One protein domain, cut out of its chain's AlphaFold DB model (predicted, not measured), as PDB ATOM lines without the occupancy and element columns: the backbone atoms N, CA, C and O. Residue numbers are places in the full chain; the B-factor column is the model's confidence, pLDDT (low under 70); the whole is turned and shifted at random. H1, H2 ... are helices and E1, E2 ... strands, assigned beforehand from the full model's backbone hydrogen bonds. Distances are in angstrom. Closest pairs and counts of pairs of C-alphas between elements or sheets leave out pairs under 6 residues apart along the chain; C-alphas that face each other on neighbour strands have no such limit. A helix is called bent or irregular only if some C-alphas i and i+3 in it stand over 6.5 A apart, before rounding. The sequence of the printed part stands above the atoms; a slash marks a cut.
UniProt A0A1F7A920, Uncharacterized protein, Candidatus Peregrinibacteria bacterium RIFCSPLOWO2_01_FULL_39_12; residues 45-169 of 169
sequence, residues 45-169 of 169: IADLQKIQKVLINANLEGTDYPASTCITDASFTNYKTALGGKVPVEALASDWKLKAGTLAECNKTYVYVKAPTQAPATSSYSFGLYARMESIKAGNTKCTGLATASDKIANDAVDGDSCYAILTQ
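What this domain is: This is residues 45 to 169 of the 169 residues of an uncharacterized protein of Candidatus Peregrinibacteria bacterium RIFCSPLOWO2_01_FULL_39_12 (UniProt A0A1F7A920). Little here is regular: a small three-stranded sheet has H1 over one face, making two layers, with short H2 packed on H1 off the sheet, and long loops between. The printed part has 125 residues, 40 in H1 H2 E1 E2 E3, mixed class. E1 E2 E3 form a meander, each strand antiparallel to the one before. It is compact, radius of gyration of the C-alphas 13.9 A, spanning 41 by 39 by 23 A.

How they stand to each other: Start at H1, residues 45 to 60, on the sheet of E1, 111 to 114, E2, 127 to 132, and E3, 162 to 168, at a height over the sheet of 9.7 A; its closest C-alphas to E2 are Leu 48 and Leu 129, 6.5 A. H2, residues 77 to 83, touches H1 at a steep tilt of 65 degrees; closest C-alphas Val 54 and Ala 82, 6.2 A. In hairpin E1 and E2, find N 113 and O 128 within hydrogen-bond range, 2.9 A; in hairpin E2 and E3, N 129 and O 166, 2.9 A. H1 has every O i to N i+4 pair within range; H2, irregular with C-alphas 78 and 81 7.4 A apart, has 1 of 3, and 3 of 4 O i to N i+3.

Where its parts are: Find C-alpha 45 at (95.028, 86.747, 99.081); H1 runs 22.9 A. H2 and E1 each span 10.1 A, E2 17.2 A; E3, 19.6 A, ends at C-alpha 168, (95.501, 79.433, 111.789).

The domain as a whole: The printed part has no cut, its four links are long, and pLDDT is under 70 at residues 91 to 95, 100 to 102, 117 to 123 and 148 to 160.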
ATOM      1  N   ILE A  45      95.781  86.797  97.820       90.81
ATOM      2  CA  ILE A  45      95.028  86.747  99.081       90.81
ATOM      3  C   ILE A  45      93.873  85.739  98.979       90.81
ATOM      4  O   ILE A  45      93.689  84.922  99.883       90.81
ATOM      5  N   ALA A  46      93.114  85.765  97.880       92.38
ATOM      6  CA  ALA A  46      92.013  84.830  97.655       92.38
ATOM      7  C   ALA A  46      92.491  83.367  97.577       92.38
ATOM      8  O   ALA A  46      91.854  82.477  98.147       92.38
ATOM      9  N   ASP A  47      93.633  83.118  96.935       92.38
ATOM     10  CA  ASP A  47      94.246  81.793  96.850       92.38
ATOM     11  C   ASP A  47      94.645  81.261  98.228       92.38
ATOM     12  O   ASP A  47      94.299  80.128  98.574       92.38
ATOM     13  N   LEU A  48      95.306  82.082  99.053       91.81
ATOM     14  CA  LEU A  48      95.674  81.691 100.416       91.81
ATOM     15  C   LEU A  48      94.441  81.365 101.267       91.81
ATOM     16  O   LEU A  48      94.441  80.372 101.991       91.81
ATOM     17  N   GLN A  49      93.366  82.148 101.150       93.69
ATOM     18  CA  GLN A  49      92.105  81.874 101.847       93.69
ATOM     19  C   GLN A  49      91.457  80.565 101.383       93.69
ATOM     20  O   GLN A  49      90.911  79.812 102.193       93.69
ATOM     21  N   LYS A  50      91.509  80.268 100.079       93.75
ATOM     22  CA  LYS A  50      91.020  78.998  99.533       93.75
ATOM     23  C   LYS A  50      91.823  77.824 100.094       93.75
ATOM     24  O   LYS A  50      91.229  76.844 100.540       93.75
ATOM     25  N   ILE A  51      93.151  77.940 100.120       92.88
ATOM     26  CA  ILE A  51      94.042  76.919 100.681       92.88
ATOM     27  C   ILE A  51      93.763  76.719 102.171       92.88
ATOM     28  O   ILE A  51      93.605  75.582 102.602       92.88
ATOM     29  N   GLN A  52      93.630  77.800 102.942       93.62
ATOM     30  CA  GLN A  52      93.302  77.735 104.366       93.62
ATOM     31  C   GLN A  52      92.033  76.911 104.611       93.62
ATOM     32  O   GLN A  52      92.048  75.990 105.423       93.62
ATOM     33  N   LYS A  53      90.951  77.212 103.881       94.44
ATOM     34  CA  LYS A  53      89.676  76.492 104.003       94.44
ATOM     35  C   LYS A  53      89.831  75.006 103.706       94.44
ATOM     36  O   LYS A  53      89.312  74.184 104.451       94.44
ATOM     37  N   VAL A  54      90.560  74.660 102.645       94.25
ATOM     38  CA  VAL A  54      90.797  73.257 102.289       94.25
ATOM     39  C   VAL A  54      91.604  72.536 103.365       94.25
ATOM     40  O   VAL A  54      91.246  71.421 103.730       94.25
ATOM     41  N   LEU A  55      92.656  73.163 103.894       92.69
ATOM     42  CA  LEU A  55      93.479  72.570 104.946       92.69
ATOM     43  C   LEU A  55      92.682  72.325 106.229       92.69
ATOM     44  O   LEU A  55      92.782  71.246 106.803       92.69
ATOM     45  N   ILE A  56      91.875  73.302 106.650       92.81
ATOM     46  CA  ILE A  56      91.018  73.167 107.832       92.81
ATOM     47  C   ILE A  56      89.996  72.048 107.617       92.81
ATOM     48  O   ILE A  56      89.889  71.156 108.450       92.81
ATOM     49  N   ASN A  57      89.284  72.048 106.487       93.75
ATOM     50  CA  ASN A  57      88.271  71.029 106.205       93.75
ATOM     51  C   ASN A  57      88.872  69.617 106.152       93.75
ATOM     52  O   ASN A  57      88.344  68.704 106.775       93.75
ATOM     53  N   ALA A  58      90.010  69.449 105.478       91.75
ATOM     54  CA  ALA A  58      90.692  68.162 105.406       91.75
ATOM     55  C   ALA A  58      91.172  67.687 106.787       91.75
ATOM     56  O   ALA A  58      91.140  66.491 107.070       91.75
ATOM     57  N   ASN A  59      91.578  68.609 107.666       91.69
ATOM     58  CA  ASN A  59      91.944  68.272 109.037       91.69
ATOM     59  C   ASN A  59      90.745  67.831 109.882       91.69
ATOM     60  O   ASN A  59      90.862  66.862 110.631       91.69
ATOM     61  N   LEU A  60      89.580  68.458 109.700       91.81
ATOM     62  CA  LEU A  60      88.326  68.009 110.319       91.81
ATOM     63  C   LEU A  60      87.912  66.607 109.844       91.81
ATOM     64  O   LEU A  60      87.301  65.856 110.601       91.81
ATOM     65  N   GLU A  61      88.277  66.236 108.618       92.69
ATOM     66  CA  GLU A  61      88.075  64.897 108.046       92.69
ATOM     67  C   GLU A  61      89.167  63.884 108.457       92.69
ATOM     68  O   GLU A  61      89.130  62.729 108.035       92.69
ATOM     69  N   GLY A  62      90.133  64.284 109.292       90.56
ATOM     70  CA  GLY A  62      91.190  63.410 109.816       90.56
ATOM     71  C   GLY A  62      92.469  63.357 108.978       90.56
ATOM     72  O   GLY A  62      93.322  62.506 109.220       90.56
ATOM     73  N   THR A  63      92.639  64.251 108.000       89.62
ATOM     74  CA  THR A  63      93.897  64.386 107.252       89.62
ATOM     75  C   THR A  63      94.861  65.298 108.012       89.62
ATOM     76  O   THR A  63      94.554  66.458 108.293       89.62
ATOM     77  N   ASP A  64      96.059  64.808 108.323       89.25
ATOM     78  CA  ASP A  64      97.107  65.638 108.926       89.25
ATOM     79  C   ASP A  64      97.462  66.830 108.043       89.25
ATOM     80  O   ASP A  64      97.360  66.748 106.825       89.25
ATOM     81  N   TYR A  65      97.928  67.929 108.639       90.06
ATOM     82  CA  TYR A  65      98.437  69.065 107.874       90.06
ATOM     83  C   TYR A  65      99.713  68.719 107.078       90.06
ATOM     84  O   TYR A  65     100.495  67.863 107.508       90.06
ATOM     85  N   PRO A  66      99.987  69.426 105.960       89.88
ATOM     86  CA  PRO A  66     101.188  69.208 105.162       89.88
ATOM     87  C   PRO A  66     102.472  69.346 105.992       89.88
ATOM     88  O   PRO A  66     102.548  70.133 106.931       89.88
ATOM     89  N   ALA A  67     103.522  68.619 105.608       85.00
ATOM     90  CA  ALA A  67     104.856  68.768 106.203       85.00
ATOM     91  C   ALA A  67     105.816  69.623 105.350       85.00
ATOM     92  O   ALA A  67     106.885  70.003 105.819       85.00
ATOM     93  N   SER A  68     105.457  69.914 104.095       84.75
ATOM     94  CA  SER A  68     106.298  70.647 103.138       84.75
ATOM     95  C   SER A  68     106.171  72.155 103.300       84.75
ATOM     96  O   SER A  68     105.063  72.666 103.400       84.75
ATOM     97  N   THR A  69     107.292  72.868 103.201       86.94
ATOM     98  CA  THR A  69     107.340  74.333 103.293       86.94
ATOM     99  C   THR A  69     106.794  75.056 102.061       86.94
ATOM    100  O   THR A  69     106.311  76.176 102.168       86.94
ATOM    101  N   CYS A  70     106.854  74.443 100.881       88.12
ATOM    102  CA  CYS A  70     106.316  75.040  99.658       88.12
ATOM    103  C   CYS A  70     104.984  74.401  99.287       88.12
ATOM    104  O   CYS A  70     104.831  73.183  99.409       88.12
ATOM    105  N   ILE A  71     104.054  75.216  98.787       89.75
ATOM    106  CA  ILE A  71     102.755  74.776  98.274       89.75
ATOM    107  C   ILE A  71     102.891  74.475  96.783       89.75
ATOM    108  O   ILE A  71     102.731  75.330  95.922       89.75
ATOM    109  N   THR A  72     103.211  73.225  96.484       88.88
ATOM    110  CA  THR A  72     103.307  72.664  95.130       88.88
ATOM    111  C   THR A  72     102.301  71.532  94.947       88.88
ATOM    112  O   THR A  72     101.845  70.924  95.921       88.88
ATOM    113  N   ASP A  73     102.036  71.165  93.693       87.19
ATOM    114  CA  ASP A  73     101.246  69.976  93.377       87.19
ATOM    115  C   ASP A  73     101.815  68.711  94.046       87.19
ATOM    116  O   ASP A  73     101.051  67.871  94.508       87.19
ATOM    117  N   ALA A  74     103.136  68.545  94.143       86.88
ATOM    118  CA  ALA A  74     103.714  67.361  94.783       86.88
ATOM    119  C   ALA A  74     103.408  67.326  96.291       86.88
ATOM    120  O   ALA A  74     102.904  66.332  96.814       86.88
ATOM    121  N   SER A  75     103.639  68.447  96.974       85.38
ATOM    122  CA  SER A  75     103.468  68.585  98.426       85.38
ATOM    123  C   SER A  75     102.018  68.586  98.913       85.38
ATOM    124  O   SER A  75     101.778  68.311 100.082       85.38
ATOM    125  N   PHE A  76     101.058  68.924  98.046       89.19
ATOM    126  CA  PHE A  76      99.640  69.071  98.400       89.19
ATOM    127  C   PHE A  76      98.756  68.037  97.686       89.19
ATOM    128  O   PHE A  76      97.572  68.271  97.455       89.19
ATOM    129  N   THR A  77      99.316  66.873  97.342       89.19
ATOM    130  CA  THR A  77      98.613  65.820  96.590       89.19
ATOM    131  C   THR A  77      97.266  65.437  97.216       89.19
ATOM    132  O   THR A  77      96.275  65.370  96.492       89.19
ATOM    133  N   ASN A  78      97.196  65.314  98.545       88.12
ATOM    134  CA  ASN A  78      95.965  64.958  99.265       88.12
ATOM    135  C   ASN A  78      94.880  66.052  99.218       88.12
ATOM    136  O   ASN A  78      93.710  65.766  99.439       88.12
ATOM    137  N   TYR A  79      95.242  67.296  98.889       89.12
ATOM    138  CA  TYR A  79      94.334  68.448  98.898       89.12
ATOM    139  C   TYR A  79      93.926  68.912  97.496       89.12
ATOM    140  O   TYR A  79      93.065  69.781  97.361       89.12
ATOM    141  N   LYS A  80      94.518  68.347  96.433       88.69
ATOM    142  CA  LYS A  80      94.253  68.767  95.045       88.69
ATOM    143  C   LYS A  80      92.782  68.694  94.688       88.69
ATOM    144  O   LYS A  80      92.264  69.629  94.087       88.69
ATOM    145  N   THR A  81      92.110  67.611  95.064       87.44
ATOM    146  CA  THR A  81      90.695  67.401  94.741       87.44
ATOM    147  C   THR A  81      89.832  68.520  95.317       87.44
ATOM    148  O   THR A  81      89.073  69.148  94.584       87.44
ATOM    149  N   ALA A  82      90.034  68.860  96.593       87.12
ATOM    150  CA  ALA A  82      89.333  69.955  97.260       87.12
ATOM    151  C   ALA A  82      89.716  71.346  96.711       87.12
ATOM    152  O   ALA A  82      88.928  72.288  96.777       87.12
ATOM    153  N   LEU A  83      90.904  71.482  96.111       87.50
ATOM    154  CA  LEU A  83      91.343  72.701  95.425       87.50
ATOM    155  C   LEU A  83      90.851  72.811  93.969       87.50
ATOM    156  O   LEU A  83      91.036  73.866  93.356       87.50
ATOM    157  N   GLY A  84      90.176  71.795  93.423       85.56
ATOM    158  CA  GLY A  84      89.697  71.779  92.035       85.56
ATOM    159  C   GLY A  84      90.697  71.196  91.028       85.56
ATOM    160  O   GLY A  84      90.678  71.554  89.855       85.56
ATOM    161  N   GLY A  85      91.589  70.315  91.482       84.06
ATOM    162  CA  GLY A  85      92.494  69.504  90.659       84.06
ATOM    163  C   GLY A  85      93.938  70.006  90.583       84.06
ATOM    164  O   GLY A  85      94.836  69.203  90.330       84.06
ATOM    165  N   LYS A  86      94.189  71.294  90.842       85.62
ATOM    166  CA  LYS A  86      95.535  71.893  90.879       85.62
ATOM    167  C   LYS A  86      95.667  72.846  92.055       85.62
ATOM    168  O   LYS A  86      94.694  73.518  92.408       85.62
ATOM    169  N   VAL A  87      96.860  72.924  92.644       87.19
ATOM    170  CA  VAL A  87      97.123  73.986  93.621       87.19
ATOM    171  C   VAL A  87      97.104  75.352  92.928       87.19
ATOM    172  O   VAL A  87      97.592  75.465  91.800       87.19
ATOM    173  N   PRO A  88      96.543  76.392  93.569       85.81
ATOM    174  CA  PRO A  88      96.694  77.749  93.077       85.81
ATOM    175  C   PRO A  88      98.177  78.116  92.988       85.81
ATOM    176  O   PRO A  88      98.957  77.827  93.897       85.81
ATOM    177  N   VAL A  89      98.554  78.732  91.876       78.44
ATOM    178  CA  VAL A  89      99.908  79.221  91.608       78.44
ATOM    179  C   VAL A  89      99.818  80.689  91.243       78.44
ATOM    180  O   VAL A  89      98.833  81.125  90.645       78.44
ATOM    181  N   GLU A  90     100.843  81.455  91.601       71.56
ATOM    182  CA  GLU A  90     100.825  82.891  91.353       71.56
ATOM    183  C   GLU A  90     100.736  83.222  89.855       71.56
ATOM    184  O   GLU A  90     101.370  82.591  89.008       71.56
ATOM    185  N   ALA A  91      99.983  84.273  89.526       63.53
ATOM    186  CA  ALA A  91      99.674  84.671  88.153       63.53
ATOM    187  C   ALA A  91     100.783  85.495  87.444       63.53
ATOM    188  O   ALA A  91     100.475  86.275  86.543       63.53
ATOM    189  N   LEU A  92     102.064  85.378  87.831       64.50
ATOM    190  CA  LEU A  92     103.158  86.208  87.288       64.50
ATOM    191  C   LEU A  92     104.488  85.491  86.994       64.50
ATOM    192  O   LEU A  92     104.723  84.361  87.404       64.50
ATOM    193  N   ALA A  93     105.328  86.213  86.235       54.78
ATOM    194  CA  ALA A  93     106.502  85.801  85.461       54.78
ATOM    195  C   ALA A  93     107.643  85.069  86.207       54.78
ATOM    196  O   ALA A  93     107.672  84.918  87.422       54.78
ATOM    197  N   SER A  94     108.595  84.599  85.399       55.69
ATOM    198  CA  SER A  94     109.568  83.517  85.592       55.69
ATOM    199  C   SER A  94     110.421  83.472  86.862       55.69
ATOM    200  O   SER A  94     110.930  82.389  87.140       55.69
ATOM    201  N   ASP A  95     110.526  84.545  87.647       61.34
ATOM    202  CA  ASP A  95     111.584  84.697  88.661       61.34
ATOM    203  C   ASP A  95     111.090  85.103  90.054       61.34
ATOM    204  O   ASP A  95     111.885  85.422  90.941       61.34
ATOM    205  N   TRP A  96     109.776  85.081  90.285       71.25
ATOM    206  CA  TRP A  96     109.250  85.338  91.619       71.25
ATOM    207  C   TRP A  96     109.560  84.166  92.563       71.25
ATOM    208  O   TRP A  96     109.155  83.021  92.334       71.25
ATOM    209  N   LYS A  97     110.286  84.469  93.641       76.75
ATOM    210  CA  LYS A  97     110.616  83.540  94.723       76.75
ATOM    211  C   LYS A  97     110.274  84.191  96.053       76.75
ATOM    212  O   LYS A  97     110.689  85.328  96.306       76.75
ATOM    213  N   LEU A  98     109.559  83.467  96.903       77.56
ATOM    214  CA  LEU A  98     109.417  83.833  98.304       77.56
ATOM    215  C   LEU A  98     110.481  83.081  99.108       77.56
ATOM    216  O   LEU A  98     110.528  81.851  99.102       77.56
ATOM    217  N   LYS A  99     111.346  83.843  99.784       72.88
ATOM    218  CA  LYS A  99     112.296  83.341 100.775       72.88
ATOM    219  C   LYS A  99     111.885  83.867 102.136       72.88
ATOM    220  O   LYS A  99     111.778  85.073 102.323       72.88
ATOM    221  N   ALA A 100     111.655  82.955 103.063       66.62
ATOM    222  CA  ALA A 100     111.009  83.250 104.325       66.62
ATOM    223  C   ALA A 100     111.967  82.974 105.494       66.62
ATOM    224  O   ALA A 100     111.948  81.906 106.104       66.62
ATOM    225  N   GLY A 101     112.872  83.913 105.778       67.69
ATOM    226  CA  GLY A 101     113.956  83.687 106.741       67.69
ATOM    227  C   GLY A 101     114.883  82.538 106.309       67.69
ATOM    228  O   GLY A 101     115.441  82.573 105.214       67.69
ATOM    229  N   THR A 102     115.044  81.522 107.163       68.44
ATOM    230  CA  THR A 102     115.833  80.302 106.885       68.44
ATOM    231  C   THR A 102     115.051  79.212 106.149       68.44
ATOM    232  O   THR A 102     115.592  78.136 105.895       68.44
ATOM    233  N   LEU A 103     113.775  79.449 105.832       73.69
ATOM    234  CA  LEU A 103     112.940  78.488 105.118       73.69
ATOM    235  C   LEU A 103     113.376  78.333 103.657       73.69
ATOM    236  O   LEU A 103     113.987  79.227 103.065       73.69
ATOM    237  N   ALA A 104     113.027  77.180 103.083       75.88
ATOM    238  CA  ALA A 104     113.285  76.874 101.683       75.88
ATOM    239  C   ALA A 104     112.671  77.936 100.755       75.88
ATOM    240  O   ALA A 104     111.571  78.433 100.995       75.88
ATOM    241  N   GLU A 105     113.390  78.268  99.682       82.31
ATOM    242  CA  GLU A 105     112.899  79.187  98.656       82.31
ATOM    243  C   GLU A 105     111.805  78.510  97.824       82.31
ATOM    244  O   GLU A 105     112.052  77.504  97.157       82.31
ATOM    245  N   CYS A 106     110.603  79.087  97.829       82.75
ATOM    246  CA  CYS A 106     109.475  78.577  97.056       82.75
ATOM    247  C   CYS A 106     109.355  79.355  95.742       82.75
ATOM    248  O   CYS A 106     109.043  80.548  95.717       82.75
ATOM    249  N   ASN A 107     109.662  78.679  94.632       83.44
ATOM    250  CA  ASN A 107     109.609  79.256  93.289       83.44
ATOM    251  C   ASN A 107     108.159  79.265  92.784       83.44
ATOM    252  O   ASN A 107     107.547  78.197  92.719       83.44
ATOM    253  N   LYS A 108     107.614  80.444  92.440       76.56
ATOM    254  CA  LYS A 108     106.231  80.642  91.937       76.56
ATOM    255  C   LYS A 108     105.121  80.019  92.794       76.56
ATOM    256  O   LYS A 108     104.015  79.778  92.313       76.56
ATOM    257  N   THR A 109     105.423  79.712  94.048       83.81
ATOM    258  CA  THR A 109     104.542  78.971  94.946       83.81
ATOM    259  C   THR A 109     104.493  79.638  96.302       83.81
ATOM    260  O   THR A 109     105.470  80.224  96.768       83.81
ATOM    261  N   TYR A 110     103.327  79.550  96.928       87.69
ATOM    262  CA  TYR A 110     103.098  80.066  98.266       87.69
ATOM    263  C   TYR A 110     103.910  79.278  99.303       87.69
ATOM    264  O   TYR A 110     104.213  78.095  99.108       87.69
ATOM    265  N   VAL A 111     104.251  79.930 100.413       88.31
ATOM    266  CA  VAL A 111     104.945  79.292 101.539       88.31
ATOM    267  C   VAL A 111     103.915  78.816 102.559       88.31
ATOM    268  O   VAL A 111     102.977  79.531 102.909       88.31
ATOM    269  N   TYR A 112     104.122  77.606 103.055       88.94
ATOM    270  CA  TYR A 112     103.421  76.992 104.167       88.94
ATOM    271  C   TYR A 112     104.411  76.774 105.315       88.94
ATOM    272  O   TYR A 112     105.531  76.311 105.112       88.94
ATOM    273  N   VAL A 113     103.998  77.069 106.542       87.00
ATOM    274  CA  VAL A 113     104.779  76.767 107.743       87.00
ATOM    275  C   VAL A 113     103.905  75.961 108.684       87.00
ATOM    276  O   VAL A 113     102.864  76.443 109.128       87.00
ATOM    277  N   LYS A 114     104.332  74.739 109.010       86.38
ATOM    278  CA  LYS A 114     103.699  73.944 110.064       86.38
ATOM    279  C   LYS A 114     104.088  74.525 111.414       86.38
ATOM    280  O   LYS A 114     105.276  74.720 111.655       86.38
ATOM    281  N   ALA A 115     103.101  74.750 112.276       82.12
ATOM    282  CA  ALA A 115     103.290  75.237 113.636       82.12
ATOM    283  C   ALA A 115     104.302  76.395 113.741       82.12
ATOM    284  O   ALA A 115     105.344  76.235 114.383       82.12
ATOM    285  N   PRO A 116     104.050  77.547 113.082       78.06
ATOM    286  CA  PRO A 116     104.952  78.681 113.187       78.06
ATOM    287  C   PRO A 116     105.097  79.050 114.665       78.06
ATOM    288  O   PRO A 116     104.113  79.343 115.352       78.06
ATOM    289  N   THR A 117     106.335  79.000 115.159       68.56
ATOM    290  CA  THR A 117     106.661  79.465 116.510       68.56
ATOM    291  C   THR A 117     106.296  80.938 116.620       68.56
ATOM    292  O   THR A 117     106.256  81.648 115.625       68.56
ATOM    293  N   GLN A 118     105.950  81.434 117.794       62.59
ATOM    294  CA  GLN A 118     105.397  82.778 117.885       62.59
ATOM    295  C   GLN A 118     106.344  83.825 118.444       62.59
ATOM    296  O   GLN A 118     107.088  83.553 119.383       62.59
ATOM    297  N   ALA A 119     106.097  85.070 118.028       53.56
ATOM    298  CA  ALA A 119     105.906  86.146 118.993       53.56
ATOM    299  C   ALA A 119     104.434  86.621 118.974       53.56
ATOM    300  O   ALA A 119     103.863  86.757 117.890       53.56
ATOM    301  N   PRO A 120     103.810  86.891 120.141       56.31
ATOM    302  CA  PRO A 120     104.304  86.671 121.507       56.31
ATOM    303  C   PRO A 120     104.126  85.200 121.919       56.31
ATOM    304  O   PRO A 120     103.204  84.561 121.444       56.31
ATOM    305  N   ALA A 121     104.965  84.657 122.802       57.22
ATOM    306  CA  ALA A 121     105.115  83.221 123.118       57.22
ATOM    307  C   ALA A 121     103.876  82.438 123.658       57.22
ATOM    308  O   ALA A 121     104.035  81.336 124.175       57.22
ATOM    309  N   THR A 122     102.655  82.977 123.574       58.78
ATOM    310  CA  THR A 122     101.446  82.509 124.293       58.78
ATOM    311  C   THR A 122     100.320  81.908 123.444       58.78
ATOM    312  O   THR A 122      99.428  81.260 123.974       58.78
ATOM    313  N   SER A 123     100.309  82.129 122.143       64.25
ATOM    314  CA  SER A 123      99.435  81.490 121.144       64.25
ATOM    315  C   SER A 123     100.102  80.260 120.487       64.25
ATOM    316  O   SER A 123     101.305  80.193 120.218       64.25
ATOM    317  N   SER A 124      99.291  79.261 120.186       74.00
ATOM    318  CA  SER A 124      99.716  78.092 119.420       74.00
ATOM    319  C   SER A 124      99.023  78.170 118.073       74.00
ATOM    320  O   SER A 124      97.796  78.207 118.027       74.00
ATOM    321  N   TYR A 125      99.792  78.263 116.991       82.06
ATOM    322  CA  TYR A 125      99.252  78.172 115.637       82.06
ATOM    323  C   TYR A 125      99.457  76.755 115.113       82.06
ATOM    324  O   TYR A 125     100.553  76.214 115.237       82.06
ATOM    325  N   SER A 126      98.436  76.176 114.488       87.31
ATOM    326  CA  SER A 126      98.551  74.916 113.753       87.31
ATOM    327  C   SER A 126      99.392  75.085 112.483       87.31
ATOM    328  O   SER A 126     100.262  74.260 112.193       87.31
ATOM    329  N   PHE A 127      99.171  76.167 111.727       88.75
ATOM    330  CA  PHE A 127      99.949  76.481 110.527       88.75
ATOM    331  C   PHE A 127      99.862  77.957 110.111       88.75
ATOM    332  O   PHE A 127      98.943  78.680 110.496       88.75
ATOM    333  N   GLY A 128     100.813  78.382 109.276       89.06
ATOM    334  CA  GLY A 128     100.844  79.683 108.614       89.06
ATOM    335  C   GLY A 128     100.932  79.550 107.092       89.06
ATOM    336  O   GLY A 128     101.620  78.665 106.580       89.06
ATOM    337  N   LEU A 129     100.238  80.427 106.373       89.88
ATOM    338  CA  LEU A 129     100.276  80.546 104.915       89.88
ATOM    339  C   LEU A 129     100.773  81.930 104.523       89.88
ATOM    340  O   LEU A 129     100.307  82.916 105.095       89.88
ATOM    341  N   TYR A 130     101.663  82.006 103.535       87.62
ATOM    342  CA  TYR A 130     102.329  83.252 103.177       87.62
ATOM    343  C   TYR A 130     102.443  83.451 101.666       87.62
ATOM    344  O   TYR A 130     102.797  82.531 100.922       87.62
ATOM    345  N   ALA A 131     102.207  84.688 101.234       88.25
ATOM    346  CA  ALA A 131     102.444  85.166  99.877       88.25
ATOM    347  C   ALA A 131     103.185  86.503  99.923       88.25
ATOM    348  O   ALA A 131     102.929  87.332 100.795       88.25
ATOM    349  N   ARG A 132     104.089  86.734  98.974       84.69
ATOM    350  CA  ARG A 132     104.716  88.047  98.782       84.69
ATOM    351  C   ARG A 132     103.760  88.959  98.029       84.69
ATOM    352  O   ARG A 132     103.165  88.544  97.039       84.69
ATOM    353  N   MET A 133     103.687  90.209  98.454       84.50
ATOM    354  CA  MET A 133     102.842  91.220  97.835       84.50
ATOM    355  C   MET A 133     103.685  92.139  96.955       84.50
ATOM    356  O   MET A 133     104.840  92.430  97.267       84.50
ATOM    357  N   GLU A 134     103.118  92.597  95.843       82.62
ATOM    358  CA  GLU A 134     103.758  93.608  94.994       82.62
ATOM    359  C   GLU A 134     103.570  95.015  95.562       82.62
ATOM    360  O   GLU A 134     104.436  95.872  95.418       82.62
ATOM    361  N   SER A 135     102.436  95.251  96.221       80.12
ATOM    362  CA  SER A 135     102.131  96.495  96.912       80.12
ATOM    363  C   SER A 135     102.364  96.361  98.411       80.12
ATOM    364  O   SER A 135     101.796  95.479  99.059       80.12
ATOM    365  N   ILE A 136     103.079  97.326  98.996       78.75
ATOM    366  CA  ILE A 136     103.251  97.428 100.454       78.75
ATOM    367  C   ILE A 136     101.895  97.453 101.171       78.75
ATOM    368  O   ILE A 136     101.708  96.819 102.204       78.75
ATOM    369  N   LYS A 137     100.903  98.128 100.575       81.56
ATOM    370  CA  LYS A 137      99.560  98.277 101.161       81.56
ATOM    371  C   LYS A 137      98.768  96.974 101.243       81.56
ATOM    372  O   LYS A 137      97.739  96.949 101.907       81.56
ATOM    373  N   ALA A 138      99.180  95.945 100.511       82.94
ATOM    374  CA  ALA A 138      98.491  94.665 100.493       82.94
ATOM    375  C   ALA A 138      99.114  93.649 101.469       82.94
ATOM    376  O   ALA A 138      98.501  92.617 101.731       82.94
ATOM    377  N   GLY A 139     100.301  93.930 102.020       82.12
ATOM    378  CA  GLY A 139     100.943  93.099 103.037       82.12
ATOM    379  C   GLY A 139     100.445  93.393 104.453       82.12
ATOM    380  O   GLY A 139      99.990  94.493 104.755       82.12
ATOM    381  N   ASN A 140     100.549  92.399 105.333       84.12
ATOM    382  CA  ASN A 140     100.265  92.517 106.768       84.12
ATOM    383  C   ASN A 140     101.451  92.078 107.655       84.12
ATOM    384  O   ASN A 140     101.428  92.286 108.868       84.12
ATOM    385  N   THR A 141     102.491  91.486 107.060       80.19
ATOM    386  CA  THR A 141     103.684  90.976 107.742       80.19
ATOM    387  C   THR A 141     104.923  91.193 106.882       80.19
ATOM    388  O   THR A 141     104.821  91.271 105.654       80.19
ATOM    389  N   LYS A 142     106.103  91.274 107.500       81.00
ATOM    390  CA  LYS A 142     107.360  91.289 106.738       81.00
ATOM    391  C   LYS A 142     107.579  89.906 106.139       81.00
ATOM    392  O   LYS A 142     107.109  88.925 106.711       81.00
ATOM    393  N   CYS A 143     108.243  89.814 104.989       79.06
ATOM    394  CA  CYS A 143     108.632  88.512 104.438       79.06
ATOM    395  C   CYS A 143     109.802  87.887 105.213       79.06
ATOM    396  O   CYS A 143     110.054  86.683 105.105       79.06
ATOM    397  N   THR A 144     110.500  88.679 106.030       76.50
ATOM    398  CA  THR A 144     111.424  88.176 107.044       76.50
ATOM    399  C   THR A 144     110.684  87.393 108.121       76.50
ATOM    400  O   THR A 144     109.536  87.667 108.448       76.50
ATOM    401  N   GLY A 145     111.348  86.373 108.665       70.69
ATOM    402  CA  GLY A 145     110.888  85.757 109.900       70.69
ATOM    403  C   GLY A 145     109.595  84.946 109.818       70.69
ATOM    404  O   GLY A 145     109.107  84.613 110.879       70.69
ATOM    405  N   LEU A 146     109.057  84.549 108.652       74.56
ATOM    406  CA  LEU A 146     107.748  83.854 108.567       74.56
ATOM    407  C   LEU A 146     107.648  82.533 109.358       74.56
ATOM    408  O   LEU A 146     106.549  82.093 109.673       74.56
ATOM    409  N   ALA A 147     108.772  81.900 109.712       70.06
ATOM    410  CA  ALA A 147     108.791  80.761 110.644       70.06
ATOM    411  C   ALA A 147     108.404  81.147 112.089       70.06
ATOM    412  O   ALA A 147     108.117  80.290 112.930       70.06
ATOM    413  N   THR A 148     108.424  82.448 112.362       67.06
ATOM    414  CA  THR A 148     108.115  83.094 113.623       67.06
ATOM    415  C   THR A 148     106.947  84.060 113.384       67.06
ATOM    416  O   THR A 148     107.051  84.955 112.555       67.06
ATOM    417  N   ALA A 149     105.801  83.916 114.045       66.31
ATOM    418  CA  ALA A 149     104.612  84.765 113.835       66.31
ATOM    419  C   ALA A 149     104.788  86.247 114.270       66.31
ATOM    420  O   ALA A 149     103.823  86.928 114.617       66.31
ATOM    421  N   SER A 150     106.030  86.723 114.305       58.94
ATOM    422  CA  SER A 150     106.529  87.841 115.092       58.94
ATOM    423  C   SER A 150     106.522  89.180 114.359       58.94
ATOM    424  O   SER A 150     106.468  90.219 115.011       58.94
ATOM    425  N   ASP A 151     106.524  89.177 113.025       60.50
ATOM    426  CA  ASP A 151     106.810  90.375 112.225       60.50
ATOM    427  C   ASP A 151     105.544  91.035 111.651       60.50
ATOM    428  O   ASP A 151     105.423  91.246 110.444       60.50
ATOM    429  N   LYS A 152     104.586  91.410 112.509       57.19
ATOM    430  CA  LYS A 152     103.441  92.239 112.085       57.19
ATOM    431  C   LYS A 152     103.972  93.591 111.587       57.19
ATOM    432  O   LYS A 152     104.638  94.296 112.339       57.19
ATOM    433  N   ILE A 153     103.716  93.953 110.330       52.97
ATOM    434  CA  ILE A 153     104.234  95.203 109.747       52.97
ATOM    435  C   ILE A 153     103.641  96.405 110.494       52.97
ATOM    436  O   ILE A 153     102.433  96.635 110.460       52.97
ATOM    437  N   ALA A 154     104.503  97.187 111.151       49.66
ATOM    438  CA  ALA A 154     104.277  98.619 111.321       49.66
ATOM    439  C   ALA A 154     104.393  99.278 109.936       49.66
ATOM    440  O   ALA A 154     105.105  98.765 109.086       49.66
ATOM    441  N   ASN A 155     103.675 100.372 109.674       49.34
ATOM    442  CA  ASN A 155     103.505 100.998 108.347       49.34
ATOM    443  C   ASN A 155     104.793 101.580 107.683       49.34
ATOM    444  O   ASN A 155     104.703 102.567 106.958       49.34
ATOM    445  N   ASP A 156     105.978 101.009 107.917       51.59
ATOM    446  CA  ASP A 156     107.304 101.465 107.481       51.59
ATOM    447  C   ASP A 156     108.056 100.460 106.577       51.59
ATOM    448  O   ASP A 156     109.266 100.577 106.389       51.59
ATOM    449  N   ALA A 157     107.362  99.467 106.005       53.84
ATOM    450  CA  ALA A 157     107.993  98.461 105.151       53.84
ATOM    451  C   ALA A 157     108.690  99.083 103.922       53.84
ATOM    452  O   ALA A 157     108.095  99.861 103.176       53.84
ATOM    453  N   VAL A 158     109.954  98.701 103.716       54.38
ATOM    454  CA  VAL A 158     110.770  99.069 102.551       54.38
ATOM    455  C   VAL A 158     110.279  98.286 101.327       54.38
ATOM    456  O   VAL A 158     109.864  97.129 101.456       54.38
ATOM    457  N   ASP A 159     110.317  98.908 100.146       56.97
ATOM    458  CA  ASP A 159     109.894  98.307  98.876       56.97
ATOM    459  C   ASP A 159     110.435  96.873  98.708       56.97
ATOM    460  O   ASP A 159     111.641  96.635  98.661       56.97
ATOM    461  N   GLY A 160     109.520  95.904  98.599       62.38
ATOM    462  CA  GLY A 160     109.836  94.517  98.251       62.38
ATOM    463  C   GLY A 160     109.841  93.491  99.390       62.38
ATOM    464  O   GLY A 160     109.956  92.306  99.063       62.38
ATOM    465  N   ASP A 161     109.662  93.896 100.653       73.31
ATOM    466  CA  ASP A 161     109.638  93.000 101.832       73.31
ATOM    467  C   ASP A 161     108.237  92.845 102.472       73.31
ATOM    468  O   ASP A 161     108.083  92.428 103.620       73.31
ATOM    469  N   SER A 162     107.179  93.200 101.737       81.06
ATOM    470  CA  SER A 162     105.796  93.041 102.198       81.06
ATOM    471  C   SER A 162     105.224  91.680 101.819       81.06
ATOM    472  O   SER A 162     105.134  91.326 100.643       81.06
ATOM    473  N   CYS A 163     104.778  90.940 102.829       85.00
ATOM    474  CA  CYS A 163     104.089  89.669 102.693       85.00
ATOM    475  C   CYS A 163     102.690  89.741 103.306       85.00
ATOM    476  O   CYS A 163     102.402  90.532 104.206       85.00
ATOM    477  N   TYR A 164     101.807  88.887 102.812       87.62
ATOM    478  CA  TYR A 164     100.525  88.609 103.423       87.62
ATOM    479  C   TYR A 164     100.579  87.237 104.089       87.62
ATOM    480  O   TYR A 164     100.888  86.243 103.433       87.62
ATOM    481  N   ALA A 165     100.285  87.200 105.384       87.06
ATOM    482  CA  ALA A 165     100.225  86.002 106.201       87.06
ATOM    483  C   ALA A 165      98.810  85.721 106.692       87.06
ATOM    484  O   ALA A 165      98.109  86.621 107.166       87.06
ATOM    485  N   ILE A 166      98.444  84.443 106.667       88.88
ATOM    486  CA  ILE A 166      97.287  83.899 107.368       88.88
ATOM    487  C   ILE A 166      97.800  82.887 108.386       88.88
ATOM    488  O   ILE A 166      98.407  81.886 108.010       88.88
ATOM    489  N   LEU A 167      97.548  83.145 109.665       86.25
ATOM    490  CA  LEU A 167      97.897  82.248 110.765       86.25
ATOM    491  C   LEU A 167      96.624  81.571 111.267       86.25
ATOM    492  O   LEU A 167      95.645  82.252 111.573       86.25
ATOM    493  N   THR A 168      96.642  80.243 111.347       86.44
ATOM    494  CA  THR A 168      95.501  79.433 111.789       86.44
ATOM    495  C   THR A 168      95.863  78.723 113.085       86.44
ATOM    496  O   THR A 168      96.952  78.153 113.181       86.44
ATOM    497  N   GLN A 169      94.971  78.791 114.074       81.56
ATOM    498  CA  GLN A 169      95.093  78.069 115.345       81.56
ATOM    499  C   GLN A 169      94.589  76.642 115.201       81.56
ATOM    500  O   GLN A 169      93.578  76.447 114.496       81.56
TER     501      GLN A 169